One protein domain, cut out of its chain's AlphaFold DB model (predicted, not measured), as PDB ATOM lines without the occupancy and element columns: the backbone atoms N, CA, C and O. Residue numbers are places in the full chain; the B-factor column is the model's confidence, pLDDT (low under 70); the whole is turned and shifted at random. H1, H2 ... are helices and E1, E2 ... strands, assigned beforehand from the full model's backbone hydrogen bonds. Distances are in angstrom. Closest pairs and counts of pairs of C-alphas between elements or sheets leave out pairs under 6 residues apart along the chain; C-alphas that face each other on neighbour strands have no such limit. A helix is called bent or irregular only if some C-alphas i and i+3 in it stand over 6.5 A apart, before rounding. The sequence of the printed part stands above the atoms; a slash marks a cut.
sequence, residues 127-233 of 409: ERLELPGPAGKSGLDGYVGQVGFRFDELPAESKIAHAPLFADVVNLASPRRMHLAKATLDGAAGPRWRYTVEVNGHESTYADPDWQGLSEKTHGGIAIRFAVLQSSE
ATOM      1  N   GLU A 127      -7.882  -5.457  37.727       94.19
ATOM      2  CA  GLU A 127      -7.594  -6.047  36.423       94.19
ATOM      3  C   GLU A 127      -8.903  -6.449  35.752       94.19
ATOM      4  O   GLU A 127      -9.892  -6.739  36.426       94.19
ATOM      5  N   ARG A 128      -8.924  -6.494  34.417       93.12
ATOM      6  CA  ARG A 128     -10.071  -7.046  33.693       93.12
ATOM      7  C   ARG A 128     -10.113  -8.558  33.897       93.12
ATOM      8  O   ARG A 128      -9.104  -9.237  33.725       93.12
ATOM      9  N   LEU A 129     -11.287  -9.072  34.228       89.44
ATOM     10  CA  LEU A 129     -11.557 -10.489  34.401       89.44
ATOM     11  C   LEU A 129     -12.582 -10.930  33.361       89.44
ATOM     12  O   LEU A 129     -13.613 -10.290  33.185       89.44
ATOM     13  N   GLU A 130     -12.306 -12.046  32.699       84.25
ATOM     14  CA  GLU A 130     -13.264 -12.724  31.830       84.25
ATOM     15  C   GLU A 130     -13.391 -14.159  32.325       84.25
ATOM     16  O   GLU A 130     -12.397 -14.880  32.450       84.25
ATOM     17  N   LEU A 131     -14.615 -14.555  32.664       79.25
ATOM     18  CA  LEU A 131     -14.921 -15.890  33.147       79.25
ATOM     19  C   LEU A 131     -15.661 -16.678  32.068       79.25
ATOM     20  O   LEU A 131     -16.615 -16.164  31.465       79.25
ATOM     21  N   PRO A 132     -15.275 -17.946  31.845       70.88
ATOM     22  CA  PRO A 132     -16.049 -18.810  30.984       70.88
ATOM     23  C   PRO A 132     -17.434 -19.053  31.607       70.88
ATOM     24  O   PRO A 132     -17.562 -19.374  32.785       70.88
ATOM     25  N   GLY A 133     -18.476 -18.889  30.804       59.88
ATOM     26  CA  GLY A 133     -19.843 -19.315  31.043       59.88
ATOM     27  C   GLY A 133     -20.018 -20.839  31.037       59.88
ATOM     28  O   GLY A 133     -19.079 -21.584  30.720       59.88
ATOM     29  N   PRO A 134     -21.244 -21.316  31.321       56.12
ATOM     30  CA  PRO A 134     -21.598 -22.725  31.182       56.12
ATOM     31  C   PRO A 134     -21.237 -23.240  29.778       56.12
ATOM     32  O   PRO A 134     -21.411 -22.536  28.780       56.12
ATOM     33  N   ALA A 135     -20.685 -24.454  29.700       54.38
ATOM     34  CA  ALA A 135     -20.141 -25.054  28.473       54.38
ATOM     35  C   ALA A 135     -18.919 -24.337  27.850       54.38
ATOM     36  O   ALA A 135     -18.620 -24.534  26.671       54.38
ATOM     37  N   GLY A 136     -18.190 -23.522  28.623       58.78
ATOM     38  CA  GLY A 136     -16.918 -22.923  28.196       58.78
ATOM     39  C   GLY A 136     -17.046 -21.736  27.234       58.78
ATOM     40  O   GLY A 136     -16.058 -21.353  26.608       58.78
ATOM     41  N   LYS A 137     -18.247 -21.158  27.089       59.59
ATOM     42  CA  LYS A 137     -18.484 -19.903  26.339       59.59
ATOM     43  C   LYS A 137     -18.008 -18.696  27.155       59.59
ATOM     44  O   LYS A 137     -17.664 -18.877  28.304       59.59
ATOM     45  N   SER A 138     -17.976 -17.471  26.630       66.50
ATOM     46  CA  SER A 138     -17.806 -16.286  27.499       66.50
ATOM     47  C   SER A 138     -19.106 -16.059  28.280       66.50
ATOM     48  O   SER A 138     -20.170 -16.107  27.669       66.50
ATOM     49  N   GLY A 139     -19.044 -15.918  29.609       67.19
ATOM     50  CA  GLY A 139     -20.241 -15.860  30.464       67.19
ATOM     51  C   GLY A 139     -20.364 -14.567  31.256       67.19
ATOM     52  O   GLY A 139     -21.374 -13.877  31.151       67.19
ATOM     53  N   LEU A 140     -19.331 -14.241  32.036       78.88
ATOM     54  CA  LEU A 140     -19.268 -13.008  32.818       78.88
ATOM     55  C   LEU A 140     -17.974 -12.262  32.498       78.88
ATOM     56  O   LEU A 140     -16.891 -12.851  32.540       78.88
ATOM     57  N   ASP A 141     -18.085 -10.972  32.207       87.56
ATOM     58  CA  ASP A 141     -16.957 -10.047  32.178       87.56
ATOM     59  C   ASP A 141     -16.924  -9.231  33.468       87.56
ATOM     60  O   ASP A 141     -17.856  -9.253  34.267       87.56
ATOM     61  N   GLY A 142     -15.816  -8.565  33.759       92.19
ATOM     62  CA  GLY A 142     -15.742  -7.811  34.994       92.19
ATOM     63  C   GLY A 142     -14.368  -7.295  35.334       92.19
ATOM     64  O   GLY A 142     -13.443  -7.295  34.519       92.19
ATOM     65  N   TYR A 143     -14.251  -6.871  36.584       95.62
ATOM     66  CA  TYR A 143     -13.012  -6.389  37.162       95.62
ATOM     67  C   TYR A 143     -12.733  -7.112  38.469       95.62
ATOM     68  O   TYR A 143     -13.634  -7.338  39.276       95.62
ATOM     69  N   VAL A 144     -11.474  -7.470  38.682       96.31
ATOM     70  CA  VAL A 144     -11.004  -8.191  39.861       96.31
ATOM     71  C   VAL A 144      -9.947  -7.374  40.583       96.31
ATOM     72  O   VAL A 144      -9.087  -6.776  39.948       96.31
ATOM     73  N   GLY A 145     -10.027  -7.320  41.909       93.88
ATOM     74  CA  GLY A 145      -9.109  -6.541  42.734       93.88
ATOM     75  C   GLY A 145      -7.813  -7.294  43.011       93.88
ATOM     76  O   GLY A 145      -7.655  -8.464  42.646       93.88
ATOM     77  N   GLN A 146      -6.900  -6.639  43.716       92.50
ATOM     78  CA  GLN A 146      -5.711  -7.285  44.271       92.50
ATOM     79  C   GLN A 146      -6.066  -8.311  45.363       92.50
ATOM     80  O   GLN A 146      -7.194  -8.361  45.867       92.50
ATOM     81  N   VAL A 147      -5.097  -9.152  45.728       90.31
ATOM     82  CA  VAL A 147      -5.259 -10.129  46.811       90.31
ATOM     83  C   VAL A 147      -4.942  -9.452  48.141       90.31
ATOM     84  O   VAL A 147      -3.836  -8.982  48.371       90.31
ATOM     85  N   GLY A 148      -5.912  -9.436  49.048       89.88
ATOM     86  CA  GLY A 148      -5.718  -8.979  50.415       89.88
ATOM     87  C   GLY A 148      -5.290 -10.120  51.320       89.88
ATOM     88  O   GLY A 148      -5.986 -11.130  51.421       89.88
ATOM     89  N   PHE A 149      -4.186  -9.938  52.035       86.25
ATOM     90  CA  PHE A 149      -3.728 -10.889  53.039       86.25
ATOM     91  C   PHE A 149      -4.090 -10.440  54.451       86.25
ATOM     92  O   PHE A 149      -4.094  -9.253  54.791       86.25
ATOM     93  N   ARG A 150      -4.389 -11.423  55.294       77.75
ATOM     94  CA  ARG A 150      -4.399 -11.280  56.745       77.75
ATOM     95  C   ARG A 150      -3.342 -12.227  57.301       77.75
ATOM     96  O   ARG A 150      -3.361 -13.406  56.948       77.75
ATOM     97  N   PHE A 151      -2.501 -11.695  58.193       68.00
ATOM     98  CA  PHE A 151      -1.381 -12.346  58.897       68.00
ATOM     99  C   PHE A 151      -0.034 -12.373  58.147       68.00
ATOM    100  O   PHE A 151       0.014 -12.319  56.922       68.00
ATOM    101  N   ASP A 152       1.052 -12.404  58.932       53.06
ATOM    102  CA  ASP A 152       2.374 -11.853  58.577       53.06
ATOM    103  C   ASP A 152       3.225 -12.681  57.600       53.06
ATOM    104  O   ASP A 152       4.252 -12.198  57.135       53.06
ATOM    105  N   GLU A 153       2.826 -13.900  57.234       53.31
ATOM    106  CA  GLU A 153       3.629 -14.736  56.335       53.31
ATOM    107  C   GLU A 153       2.744 -15.544  55.388       53.31
ATOM    108  O   GLU A 153       2.300 -16.649  55.703       53.31
ATOM    109  N   LEU A 154       2.503 -15.002  54.192       54.97
ATOM    110  CA  LEU A 154       1.894 -15.751  53.096       54.97
ATOM    111  C   LEU A 154       2.781 -15.713  51.838       54.97
ATOM    112  O   LEU A 154       3.494 -14.740  51.597       54.97
ATOM    113  N   PRO A 155       2.803 -16.805  51.051       58.69
ATOM    114  CA  PRO A 155       3.682 -16.962  49.899       58.69
ATOM    115  C   PRO A 155       3.216 -16.110  48.714       58.69
ATOM    116  O   PRO A 155       2.054 -15.725  48.646       58.69
ATOM    117  N   ALA A 156       4.141 -15.898  47.769       58.41
ATOM    118  CA  ALA A 156       4.006 -15.166  46.506       58.41
ATOM    119  C   ALA A 156       2.555 -14.907  46.054       58.41
ATOM    120  O   ALA A 156       1.918 -15.776  45.452       58.41
ATOM    121  N   GLU A 157       2.094 -13.681  46.312       65.94
ATOM    122  CA  GLU A 157       0.827 -13.082  45.873       65.94
ATOM    123  C   GLU A 157       0.407 -13.506  44.459       65.94
ATOM    124  O   GLU A 157      -0.755 -13.840  44.221       65.94
ATOM    125  N   SER A 158       1.383 -13.621  43.556       68.62
ATOM    126  CA  SER A 158       1.190 -14.044  42.170       68.62
ATOM    127  C   SER A 158       0.479 -15.391  42.013       68.62
ATOM    128  O   SER A 158      -0.357 -15.532  41.127       68.62
ATOM    129  N   LYS A 159       0.731 -16.396  42.865       76.81
ATOM    130  CA  LYS A 159       0.068 -17.707  42.718       76.81
ATOM    131  C   LYS A 159      -1.426 -17.635  43.022       76.81
ATOM    132  O   LYS A 159      -2.221 -18.225  42.298       76.81
ATOM    133  N   ILE A 160      -1.805 -16.915  44.079       79.62
ATOM    134  CA  ILE A 160      -3.212 -16.750  44.475       79.62
ATOM    135  C   ILE A 160      -3.930 -15.831  43.482       79.62
ATOM    136  O   ILE A 160      -5.067 -16.110  43.104       79.62
ATOM    137  N   ALA A 161      -3.250 -14.789  42.994       81.75
ATOM    138  CA  ALA A 161      -3.782 -13.879  41.984       81.75
ATOM    139  C   ALA A 161      -4.102 -14.568  40.641       81.75
ATOM    140  O   ALA A 161      -4.969 -14.102  39.906       81.75
ATOM    141  N   HIS A 162      -3.468 -15.696  40.315       82.00
ATOM    142  CA  HIS A 162      -3.767 -16.456  39.093       82.00
ATOM    143  C   HIS A 162      -4.658 -17.683  39.321       82.00
ATOM    144  O   HIS A 162      -4.946 -18.418  38.377       82.00
ATOM    145  N   ALA A 163      -5.098 -17.929  40.555       84.56
ATOM    146  CA  ALA A 163      -5.953 -19.066  40.851       84.56
ATOM    147  C   ALA A 163      -7.402 -18.819  40.374       84.56
ATOM    148  O   ALA A 163      -7.851 -17.668  40.349       84.56
ATOM    149  N   PRO A 164      -8.173 -19.871  40.033       86.88
ATOM    150  CA  PRO A 164      -9.530 -19.752  39.488       86.88
ATOM    151  C   PRO A 164     -10.575 -19.443  40.579       86.88
ATOM    152  O   PRO A 164     -11.576 -20.137  40.730       86.88
ATOM    153  N   LEU A 165     -10.342 -18.388  41.363       89.12
ATOM    154  CA  LEU A 165     -11.091 -18.039  42.578       89.12
ATOM    155  C   LEU A 165     -12.561 -17.679  42.349       89.12
ATOM    156  O   LEU A 165     -13.316 -17.609  43.313       89.12
ATOM    157  N   PHE A 166     -12.970 -17.424  41.111       91.56
ATOM    158  CA  PHE A 166     -14.338 -17.021  40.781       91.56
ATOM    159  C   PHE A 166     -15.013 -17.962  39.781       91.56
ATOM    160  O   PHE A 166     -16.099 -17.649  39.301       91.56
ATOM    161  N   ALA A 167     -14.408 -19.121  39.489       86.44
ATOM    162  CA  ALA A 167     -14.955 -20.088  38.534       86.44
ATOM    163  C   ALA A 167     -16.388 -20.521  38.897       86.44
ATOM    164  O   ALA A 167     -17.249 -20.607  38.027       86.44
ATOM    165  N   ASP A 168     -16.668 -20.692  40.190       88.25
ATOM    166  CA  ASP A 168     -17.979 -21.140  40.667       88.25
ATOM    167  C   ASP A 168     -19.029 -20.010  40.695       88.25
ATOM    168  O   ASP A 168     -20.229 -20.280  40.785       88.25
ATOM    169  N   VAL A 169     -18.619 -18.735  40.593       89.31
ATOM    170  CA  VAL A 169     -19.548 -17.591  40.678       89.31
ATOM    171  C   VAL A 169     -20.525 -17.592  39.520       89.31
ATOM    172  O   VAL A 169     -21.709 -17.332  39.729       89.31
ATOM    173  N   VAL A 170     -20.035 -17.927  38.323       86.19
ATOM    174  CA  VAL A 170     -20.869 -18.027  37.128       86.19
ATOM    175  C   VAL A 170     -22.068 -18.900  37.431       86.19
ATOM    176  O   VAL A 170     -23.168 -18.480  37.133       86.19
ATOM    177  N   ASN A 171     -21.909 -20.044  38.095       87.69
ATOM    178  CA  ASN A 171     -23.019 -20.943  38.407       87.69
ATOM    179  C   ASN A 171     -23.812 -20.524  39.662       87.69
ATOM    180  O   ASN A 171     -25.024 -20.707  39.688       87.69
ATOM    181  N   LEU A 172     -23.195 -19.864  40.646       88.50
ATOM    182  CA  LEU A 172     -23.835 -19.422  41.902       88.50
ATOM    183  C   LEU A 172     -24.633 -18.115  41.830       88.50
ATOM    184  O   LEU A 172     -25.455 -17.852  42.714       88.50
ATOM    185  N   ALA A 173     -24.368 -17.267  40.842       87.31
ATOM    186  CA  ALA A 173     -24.970 -15.945  40.738       87.31
ATOM    187  C   ALA A 173     -26.492 -16.014  40.506       87.31
ATOM    188  O   ALA A 173     -26.978 -16.855  39.750       87.31
ATOM    189  N   SER A 174     -27.255 -15.142  41.168       85.12
ATOM    190  CA  SER A 174     -28.685 -14.955  40.887       85.12
ATOM    191  C   SER A 174     -28.892 -14.377  39.473       85.12
ATOM    192  O   SER A 174     -27.925 -13.902  38.880       85.12
ATOM    193  N   PRO A 175     -30.104 -14.423  38.886       82.12
ATOM    194  CA  PRO A 175     -30.366 -13.876  37.549       82.12
ATOM    195  C   PRO A 175     -30.365 -12.338  37.554       82.12
ATOM    196  O   PRO A 175     -31.381 -11.684  37.340       82.12
ATOM    197  N   ARG A 176     -29.221 -11.724  37.854       80.06
ATOM    198  CA  ARG A 176     -29.028 -10.275  37.815       80.06
ATOM    199  C   ARG A 176     -27.917  -9.936  36.844       80.06
ATOM    200  O   ARG A 176     -27.080 -10.752  36.484       80.06
ATOM    201  N   ARG A 177     -27.917  -8.682  36.411       80.44
ATOM    202  CA  ARG A 177     -26.921  -8.187  35.465       80.44
ATOM    203  C   ARG A 177     -25.519  -8.147  36.060       80.44
ATOM    204  O   ARG A 177     -24.557  -8.316  35.319       80.44
ATOM    205  N   MET A 178     -25.402  -7.855  37.352       89.06
ATOM    206  CA  MET A 178     -24.125  -7.568  37.986       89.06
ATOM    207  C   MET A 178     -24.076  -8.113  39.407       89.06
ATOM    208  O   MET A 178     -25.073  -8.087  40.133       89.06
ATOM    209  N   HIS A 179     -22.898  -8.595  39.783       92.31
ATOM    210  CA  HIS A 179     -22.642  -9.245  41.053       92.31
ATOM    211  C   HIS A 179     -21.316  -8.782  41.635       92.31
ATOM    212  O   HIS A 179     -20.334  -8.641  40.909       92.31
ATOM    213  N   LEU A 180     -21.266  -8.623  42.955       95.62
ATOM    214  CA  LEU A 180     -20.007  -8.533  43.681       95.62
ATOM    215  C   LEU A 180     -19.703  -9.898  44.294       95.62
ATOM    216  O   LEU A 180     -20.464 -10.394  45.120       95.62
ATOM    217  N   ALA A 181     -18.588 -10.495  43.901       96.56
ATOM    218  CA  ALA A 181     -18.102 -11.750  44.440       96.56
ATOM    219  C   ALA A 181     -16.910 -11.524  45.370       96.56
ATOM    220  O   ALA A 181     -16.064 -10.665  45.123       96.56
ATOM    221  N   LYS A 182     -16.816 -12.345  46.412       96.81
ATOM    222  CA  LYS A 182     -15.695 -12.406  47.348       96.81
ATOM    223  C   LYS A 182     -15.226 -13.846  47.453       96.81
ATOM    224  O   LYS A 182     -15.993 -14.720  47.837       96.81
ATOM    225  N   ALA A 183     -13.960 -14.078  47.146       94.75
ATOM    226  CA  ALA A 183     -13.286 -15.343  47.375       94.75
ATOM    227  C   ALA A 183     -12.421 -15.238  48.631       94.75
ATOM    228  O   ALA A 183     -11.665 -14.281  48.786       94.75
ATOM    229  N   THR A 184     -12.513 -16.232  49.505       92.94
ATOM    230  CA  THR A 184     -11.704 -16.368  50.717       92.94
ATOM    231  C   THR A 184     -10.986 -17.708  50.683       92.94
ATOM    232  O   THR A 184     -11.614 -18.747  50.494       92.94
ATOM    233  N   LEU A 185      -9.674 -17.688  50.884       88.75
ATOM    234  CA  LEU A 185      -8.861 -18.870  51.125       88.75
ATOM    235  C   LEU A 185      -8.419 -18.867  52.586       88.75
ATOM    236  O   LEU A 185      -7.700 -17.964  53.003       88.75
ATOM    237  N   ASP A 186      -8.832 -19.876  53.346       86.56
ATOM    238  CA  ASP A 186      -8.411 -20.105  54.730       86.56
ATOM    239  C   ASP A 186      -7.481 -21.319  54.791       86.56
ATOM    240  O   ASP A 186      -7.841 -22.457  54.461       86.56
ATOM    241  N   GLY A 187      -6.251 -21.064  55.220       76.69
ATOM    242  CA  GLY A 187      -5.242 -22.069  55.441       76.69
ATOM    243  C   GLY A 187      -4.934 -22.297  56.924       76.69
ATOM    244  O   GLY A 187      -3.978 -21.728  57.434       76.69
ATOM    245  N   ALA A 188      -5.591 -23.254  57.590       65.25
ATOM    246  CA  ALA A 188      -5.159 -23.757  58.912       65.25
ATOM    247  C   ALA A 188      -3.984 -24.752  58.795       65.25
ATOM    248  O   ALA A 188      -4.014 -25.560  57.878       65.25
ATOM    249  N   ALA A 189      -2.967 -24.738  59.671       52.94
ATOM    250  CA  ALA A 189      -1.765 -25.599  59.592       52.94
ATOM    251  C   ALA A 189      -2.040 -27.025  59.037       52.94
ATOM    252  O   ALA A 189      -2.659 -27.855  59.696       52.94
ATOM    253  N   GLY A 190      -1.636 -27.282  57.786       59.69
ATOM    254  CA  GLY A 190      -1.987 -28.484  57.016       59.69
ATOM    255  C   GLY A 190      -1.942 -28.230  55.501       59.69
ATOM    256  O   GLY A 190      -1.945 -27.067  55.096       59.69
ATOM    257  N   PRO A 191      -1.916 -29.273  54.649       59.28
ATOM    258  CA  PRO A 191      -1.585 -29.145  53.223       59.28
ATOM    259  C   PRO A 191      -2.689 -28.534  52.347       59.28
ATOM    260  O   PRO A 191      -2.443 -28.265  51.173       59.28
ATOM    261  N   ARG A 192      -3.900 -28.331  52.885       71.44
ATOM    262  CA  ARG A 192      -5.089 -27.947  52.109       71.44
ATOM    263  C   ARG A 192      -5.570 -26.534  52.428       71.44
ATOM    264  O   ARG A 192      -5.427 -26.054  53.560       71.44
ATOM    265  N   TRP A 193      -6.127 -25.889  51.411       78.88
ATOM    266  CA  TRP A 193      -6.836 -24.621  51.513       78.88
ATOM    267  C   TRP A 193      -8.332 -24.897  51.594       78.88
ATOM    268  O   TRP A 193      -8.855 -25.684  50.811       78.88
ATOM    269  N   ARG A 194      -9.014 -24.223  52.518       86.06
ATOM    270  CA  ARG A 194     -10.465 -24.089  52.462       86.06
ATOM    271  C   ARG A 194     -10.774 -22.887  51.591       86.06
ATOM    272  O   ARG A 194     -10.310 -21.791  51.890       86.06
ATOM    273  N   TYR A 195     -11.540 -23.092  50.537       89.06
ATOM    274  CA  TYR A 195     -12.037 -22.027  49.680       89.06
ATOM    275  C   TYR A 195     -13.478 -21.704  50.060       89.06
ATOM    276  O   TYR A 195     -14.264 -22.583  50.405       89.06
ATOM    277  N   THR A 196     -13.833 -20.431  50.049       92.50
ATOM    278  CA  THR A 196     -15.211 -19.973  50.210       92.50
ATOM    279  C   THR A 196     -15.458 -18.856  49.222       92.50
ATOM    280  O   THR A 196     -14.642 -17.944  49.109       92.50
ATOM    281  N   VAL A 197     -16.578 -18.923  48.515       94.31
ATOM    282  CA  VAL A 197     -17.028 -17.872  47.611       94.31
ATOM    283  C   VAL A 197     -18.389 -17.369  48.045       94.31
ATOM    284  O   VAL A 197     -19.318 -18.145  48.264       94.31
ATOM    285  N   GLU A 198     -18.484 -16.056  48.186       94.69
ATOM    286  CA  GLU A 198     -19.689 -15.319  48.538       94.69
ATOM    287  C   GLU A 198     -20.067 -14.443  47.345       94.69
ATOM    288  O   GLU A 198     -19.205 -13.791  46.755       94.69
ATOM    289  N   VAL A 199     -21.348 -14.407  46.991       92.69
ATOM    290  CA  VAL A 199     -21.886 -13.519  45.954       92.69
ATOM    291  C   VAL A 199     -22.898 -12.591  46.609       92.69
ATOM    292  O   VAL A 199     -23.738 -13.051  47.381       92.69
ATOM    293  N   ASN A 200     -22.795 -11.296  46.313       89.88
ATOM    294  CA  ASN A 200     -23.652 -10.226  46.814       89.88
ATOM    295  C   ASN A 200     -23.843 -10.289  48.337       89.88
ATOM    296  O   ASN A 200     -24.963 -10.393  48.829       89.88
ATOM    297  N   GLY A 201     -22.746 -10.209  49.096       79.31
ATOM    298  CA  GLY A 201     -22.825 -10.022  50.548       79.31
ATOM    299  C   GLY A 201     -23.569 -11.143  51.278       79.31
ATOM    300  O   GLY A 201     -24.329 -10.849  52.195       79.31
ATOM    301  N   HIS A 202     -23.319 -12.396  50.878       82.12
ATOM    302  CA  HIS A 202     -23.936 -13.641  51.372       82.12
ATOM    303  C   HIS A 202     -25.296 -14.032  50.765       82.12
ATOM    304  O   HIS A 202     -25.896 -14.999  51.234       82.12
ATOM    305  N   GLU A 203     -25.768 -13.369  49.700       85.38
ATOM    306  CA  GLU A 203     -26.946 -13.838  48.942       85.38
ATOM    307  C   GLU A 203     -26.756 -15.277  48.440       85.38
ATOM    308  O   GLU A 203     -27.656 -16.099  48.573       85.38
ATOM    309  N   SER A 204     -25.557 -15.594  47.944       88.00
ATOM    310  CA  SER A 204     -25.118 -16.967  47.678       88.00
ATOM    311  C   SER A 204     -23.794 -17.214  48.391       88.00
ATOM    312  O   SER A 204     -22.924 -16.339  48.425       88.00
ATOM    313  N   THR A 205     -23.590 -18.404  48.954       90.44
ATOM    314  CA  THR A 205     -22.297 -18.795  49.536       90.44
ATOM    315  C   THR A 205     -22.025 -20.272  49.299       90.44
ATOM    316  O   THR A 205     -22.899 -21.112  49.513       90.44
ATOM    317  N   TYR A 206     -20.800 -20.588  48.893       91.00
ATOM    318  CA  TYR A 206     -20.305 -21.953  48.760       91.00
ATOM    319  C   TYR A 206     -18.938 -22.079  49.426       91.00
ATOM    320  O   TYR A 206     -18.114 -21.173  49.325       91.00
ATOM    321  N   ALA A 207     -18.697 -23.207  50.093       89.12
ATOM    322  CA  ALA A 207     -17.422 -23.524  50.714       89.12
ATOM    323  C   ALA A 207     -16.916 -24.888  50.232       89.12
ATOM    324  O   ALA A 207     -17.639 -25.880  50.295       89.12
ATOM    325  N   ASP A 208     -15.659 -24.924  49.800       86.62
ATOM    326  CA  ASP A 208     -14.928 -26.124  49.408       86.62
ATOM    327  C   ASP A 208     -13.794 -26.378  50.422       86.62
ATOM    328  O   ASP A 208     -12.789 -25.656  50.427       86.62
ATOM    329  N   PRO A 209     -13.944 -27.363  51.327       79.50
ATOM    330  CA  PRO A 209     -12.937 -27.667  52.341       79.50
ATOM    331  C   PRO A 209     -11.663 -28.312  51.783       79.50
ATOM    332  O   PRO A 209     -10.647 -28.302  52.477       79.50
ATOM    333  N   ASP A 210     -11.707 -28.844  50.559       76.38
ATOM    334  CA  ASP A 210     -10.639 -29.635  49.941       76.38
ATOM    335  C   ASP A 210     -10.193 -29.045  48.589       76.38
ATOM    336  O   ASP A 210      -9.726 -29.764  47.700       76.38
ATOM    337  N   TRP A 211     -10.293 -27.722  48.446       80.75
ATOM    338  CA  TRP A 211     -10.025 -27.024  47.194       80.75
ATOM    339  C   TRP A 211      -8.583 -27.214  46.705       80.75
ATOM    340  O   TRP A 211      -7.613 -26.962  47.425       80.75
ATOM    341  N   GLN A 212      -8.441 -27.627  45.440       74.81
ATOM    342  CA  GLN A 212      -7.154 -27.983  44.820       74.81
ATOM    343  C   GLN A 212      -6.633 -26.944  43.817       74.81
ATOM    344  O   GLN A 212      -5.722 -27.232  43.044       74.81
ATOM    345  N   GLY A 213      -7.180 -25.724  43.816       73.12
ATOM    346  CA  GLY A 213      -6.790 -24.682  42.857       73.12
ATOM    347  C   GLY A 213      -5.372 -24.123  43.035       73.12
ATOM    348  O   GLY A 213      -4.927 -23.327  42.212       73.12
ATOM    349  N   LEU A 214      -4.646 -24.537  44.080       72.94
ATOM    350  CA  LEU A 214      -3.252 -24.171  44.333       72.94
ATOM    351  C   LEU A 214      -2.422 -25.424  44.634       72.94
ATOM    352  O   LEU A 214      -2.798 -26.236  45.481       72.94
ATOM    353  N   SER A 215      -1.263 -25.560  43.982       64.38
ATOM    354  CA  SER A 215      -0.289 -26.602  44.315       64.38
ATOM    355  C   SER A 215       0.397 -26.285  45.647       64.38
ATOM    356  O   SER A 215       0.945 -25.199  45.808       64.38
ATOM    357  N   GLU A 216       0.318 -27.245  46.577       59.31
ATOM    358  CA  GLU A 216       0.859 -27.278  47.947       59.31
ATOM    359  C   GLU A 216       0.803 -25.977  48.766       59.31
ATOM    360  O   GLU A 216       1.412 -24.941  48.479       59.31
ATOM    361  N   LYS A 217       0.120 -26.067  49.905       57.25
ATOM    362  CA  LYS A 217       0.099 -24.997  50.888       57.25
ATOM    363  C   LYS A 217       1.482 -24.771  51.480       57.25
ATOM    364  O   LYS A 217       2.050 -25.641  52.128       57.25
ATOM    365  N   THR A 218       1.991 -23.568  51.269       53.97
ATOM    366  CA  THR A 218       3.319 -23.172  51.728       53.97
ATOM    367  C   THR A 218       3.263 -22.536  53.120       53.97
ATOM    368  O   THR A 218       4.186 -22.764  53.889       53.97
ATOM    369  N   HIS A 219       2.168 -21.850  53.499       61.22
ATOM    370  CA  HIS A 219       1.995 -21.228  54.827       61.22
ATOM    371  C   HIS A 219       0.513 -21.164  55.252       61.22
ATOM    372  O   HIS A 219      -0.386 -21.372  54.435       61.22
ATOM    373  N   GLY A 220       0.253 -20.932  56.543       69.75
ATOM    374  CA  GLY A 220      -1.099 -20.696  57.062       69.75
ATOM    375  C   GLY A 220      -1.487 -19.218  57.000       69.75
ATOM    376  O   GLY A 220      -0.617 -18.360  57.060       69.75
ATOM    377  N   GLY A 221      -2.781 -18.919  56.890       80.62
ATOM    378  CA  GLY A 221      -3.290 -17.543  56.847       80.62
ATOM    379  C   GLY A 221      -4.600 -17.417  56.070       80.62
ATOM    380  O   GLY A 221      -5.187 -18.429  55.677       80.62
ATOM    381  N   ILE A 222      -5.057 -16.178  55.866       86.25
ATOM    382  CA  ILE A 222      -6.288 -15.880  55.124       86.25
ATOM    383  C   ILE A 222      -5.959 -14.957  53.949       86.25
ATOM    384  O   ILE A 222      -5.375 -13.889  54.142       86.25
ATOM    385  N   ALA A 223      -6.362 -15.357  52.745       88.69
ATOM    386  CA  ALA A 223      -6.318 -14.521  51.550       88.69
ATOM    387  C   ALA A 223      -7.742 -14.216  51.080       88.69
ATOM    388  O   ALA A 223      -8.585 -15.111  51.043       88.69
ATOM    389  N   ILE A 224      -8.014 -12.963  50.729       92.75
ATOM    390  CA  ILE A 224      -9.328 -12.493  50.285       92.75
ATOM    391  C   ILE A 224      -9.158 -11.764  48.956       92.75
ATOM    392  O   ILE A 224      -8.212 -11.002  48.779       92.75
ATOM    393  N   ARG A 225     -10.086 -11.968  48.025       94.62
ATOM    394  CA  ARG A 225     -10.127 -11.240  46.755       94.62
ATOM    395  C   ARG A 225     -11.565 -10.926  46.379       94.62
ATOM    396  O   ARG A 225     -12.440 -11.763  46.584       94.62
ATOM    397  N   PHE A 226     -11.796  -9.756  45.795       96.88
ATOM    398  CA  PHE A 226     -13.113  -9.353  45.308       96.88
ATOM    399  C   PHE A 226     -13.119  -9.195  43.791       96.88
ATOM    400  O   PHE A 226     -12.102  -8.841  43.191       96.88
ATOM    401  N   ALA A 227     -14.274  -9.437  43.182       97.12
ATOM    402  CA  ALA A 227     -14.530  -9.158  41.778       97.12
ATOM    403  C   ALA A 227     -15.937  -8.590  41.600       97.12
ATOM    404  O   ALA A 227     -16.874  -9.063  42.239       97.12
ATOM    405  N   VAL A 228     -16.092  -7.612  40.713       95.56
ATOM    406  CA  VAL A 228     -17.402  -7.233  40.176       95.56
ATOM    407  C   VAL A 228     -17.540  -7.899  38.823       95.56
ATOM    408  O   VAL A 228     -16.694  -7.706  37.955       95.56
ATOM    409  N   LEU A 229     -18.589  -8.695  38.670       92.25
ATOM    410  CA  LEU A 229     -18.884  -9.464  37.471       92.25
ATOM    411  C   LEU A 229     -20.177  -8.950  36.858       92.25
ATOM    412  O   LEU A 229     -21.131  -8.669  37.581       92.25
ATOM    413  N   GLN A 230     -20.220  -8.865  35.542       88.25
ATOM    414  CA  GLN A 230     -21.348  -8.426  34.753       88.25
ATOM    415  C   GLN A 230     -21.628  -9.455  33.649       88.25
ATOM    416  O   GLN A 230     -20.724 -10.058  33.080       88.25
ATOM    417  N   SER A 231     -22.906  -9.689  33.367       79.38
ATOM    418  CA  SER A 231     -23.329 -10.473  32.207       79.38
ATOM    419  C   SER A 231     -23.480  -9.558  30.993       79.38
ATOM    420  O   SER A 231     -24.180  -8.542  31.060       79.38
ATOM    421  N   SER A 232     -22.867  -9.935  29.871       66.75
ATOM    422  CA  SER A 232     -23.011  -9.248  28.580       66.75
ATOM    423  C   SER A 232     -24.301  -9.641  27.837       66.75
ATOM    424  O   SER A 232     -24.842  -8.833  27.084       66.75
ATOM    425  N   GLU A 233     -24.845 -10.837  28.096       62.97
ATOM    426  CA  GLU A 233     -26.032 -11.411  27.433       62.97
ATOM    427  C   GLU A 233     -27.215 -11.571  28.408       62.97
ATOM    428  O   GLU A 233     -27.722 -12.666  28.656       62.97
TER     429      GLU A 233
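Overview. This is residues 127 to 233 of the 409 residues of an uncharacterized protein of Planctomycetes bacterium K23_9 (UniProt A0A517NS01). One twisted sheet of seven antiparallel strands is bent into an open trough, with the long strands E4 and E7 side by side along its length, E5 and E6 making one wing, and E1, E2 and the short E3 on the other side of E7. The stretch from H1 to H2 runs along the hollow side, with H2 between the two wings near one end, and the trough does not close, E1 and E6 being apart. The printed part has 107 residues with two short named helices and seven named strands, in the order E1 E2 E3 H1 H2 E4 E5 E6 E7, and its class is mostly strand. The sheet is branched at E7, which has three neighbours. The whole is compact, with a radius of gyration of the C-alphas of 13.7 A, and elongated in outline, spanning 42 by 25 by 24 A.

Arrangement. E1, residues 127 to 132, and E2, residues 138 to 144, form a hairpin, with N 129 and O 142 2.8 A apart. E2 is also the antiparallel neighbour of E7, residues 221 to 231, at 128 degrees between their directions, with N 230 and O 141 2.7 A apart. E3, residues 148 to 150, is antiparallel to E7 too, with N 148 and O 224 2.8 A apart. E2 and E3 lie on one side of E7, staggered along it, and E4, residues 178 to 187, lies on the other side. H1, residues 157 to 161, only grazes the sheet. H2, residues 169 to 172, stands at the sheet's level, but only just, at a height of 3.7 A over the sheet. The closest C-alphas of H2 and E2 are those of Val 170 and Leu 140, 6.8 A apart. In H1 the O i to N i+4 pair is within hydrogen-bond range; H2 is too short for such a pair, and its one O i to N i+3 pair is within range. E4 and E7 are antiparallel at 162 degrees, with N 183 and O 225 2.8 A apart. E4, E5, residues 193 to 199, and E6, residues 204 to 211, form a meander, each strand the antiparallel neighbour of the one before. In the hairpin of E4 and E5, N 184 and O 196 are 2.8 A apart; in that of E5 and E6, N 197 and O 206 are 2.8 A apart. The closest C-alphas of H2 and E6 are those of Leu 172 and Ser 204, 6.4 A apart. E4 to E7 make a Greek key, a meander of three strands whose first is the antiparallel neighbour of the fourth.

Along the chain. E1 begins at C-alpha 127, at (-7.594, -6.047, 36.423), and is 16.2 A long. E2 is 16.3 A long and E3 6.9 A. H1 and H2 measure 6.1 A and 4.8 A. E4 begins at C-alpha 178, at (-24.125, -7.568, 37.986), and is 29.5 A long. E5 measures 19.5 A and E6 18.1 A. E7, 32.5 A long, ends at C-alpha 231, at (-23.329, -10.473, 32.207).

Size, cuts and confidence. The two C-alphas farthest apart are those of Ala 189 and Glu 233, 42.7 A. The printed part has no cut, and no link is long. The mean pLDDT of the printed part is 80.2. Confidence is low, under 70, in residues 133 to 139, 151 to 158, 188 to 191, 215 to 220 and 232 to 233.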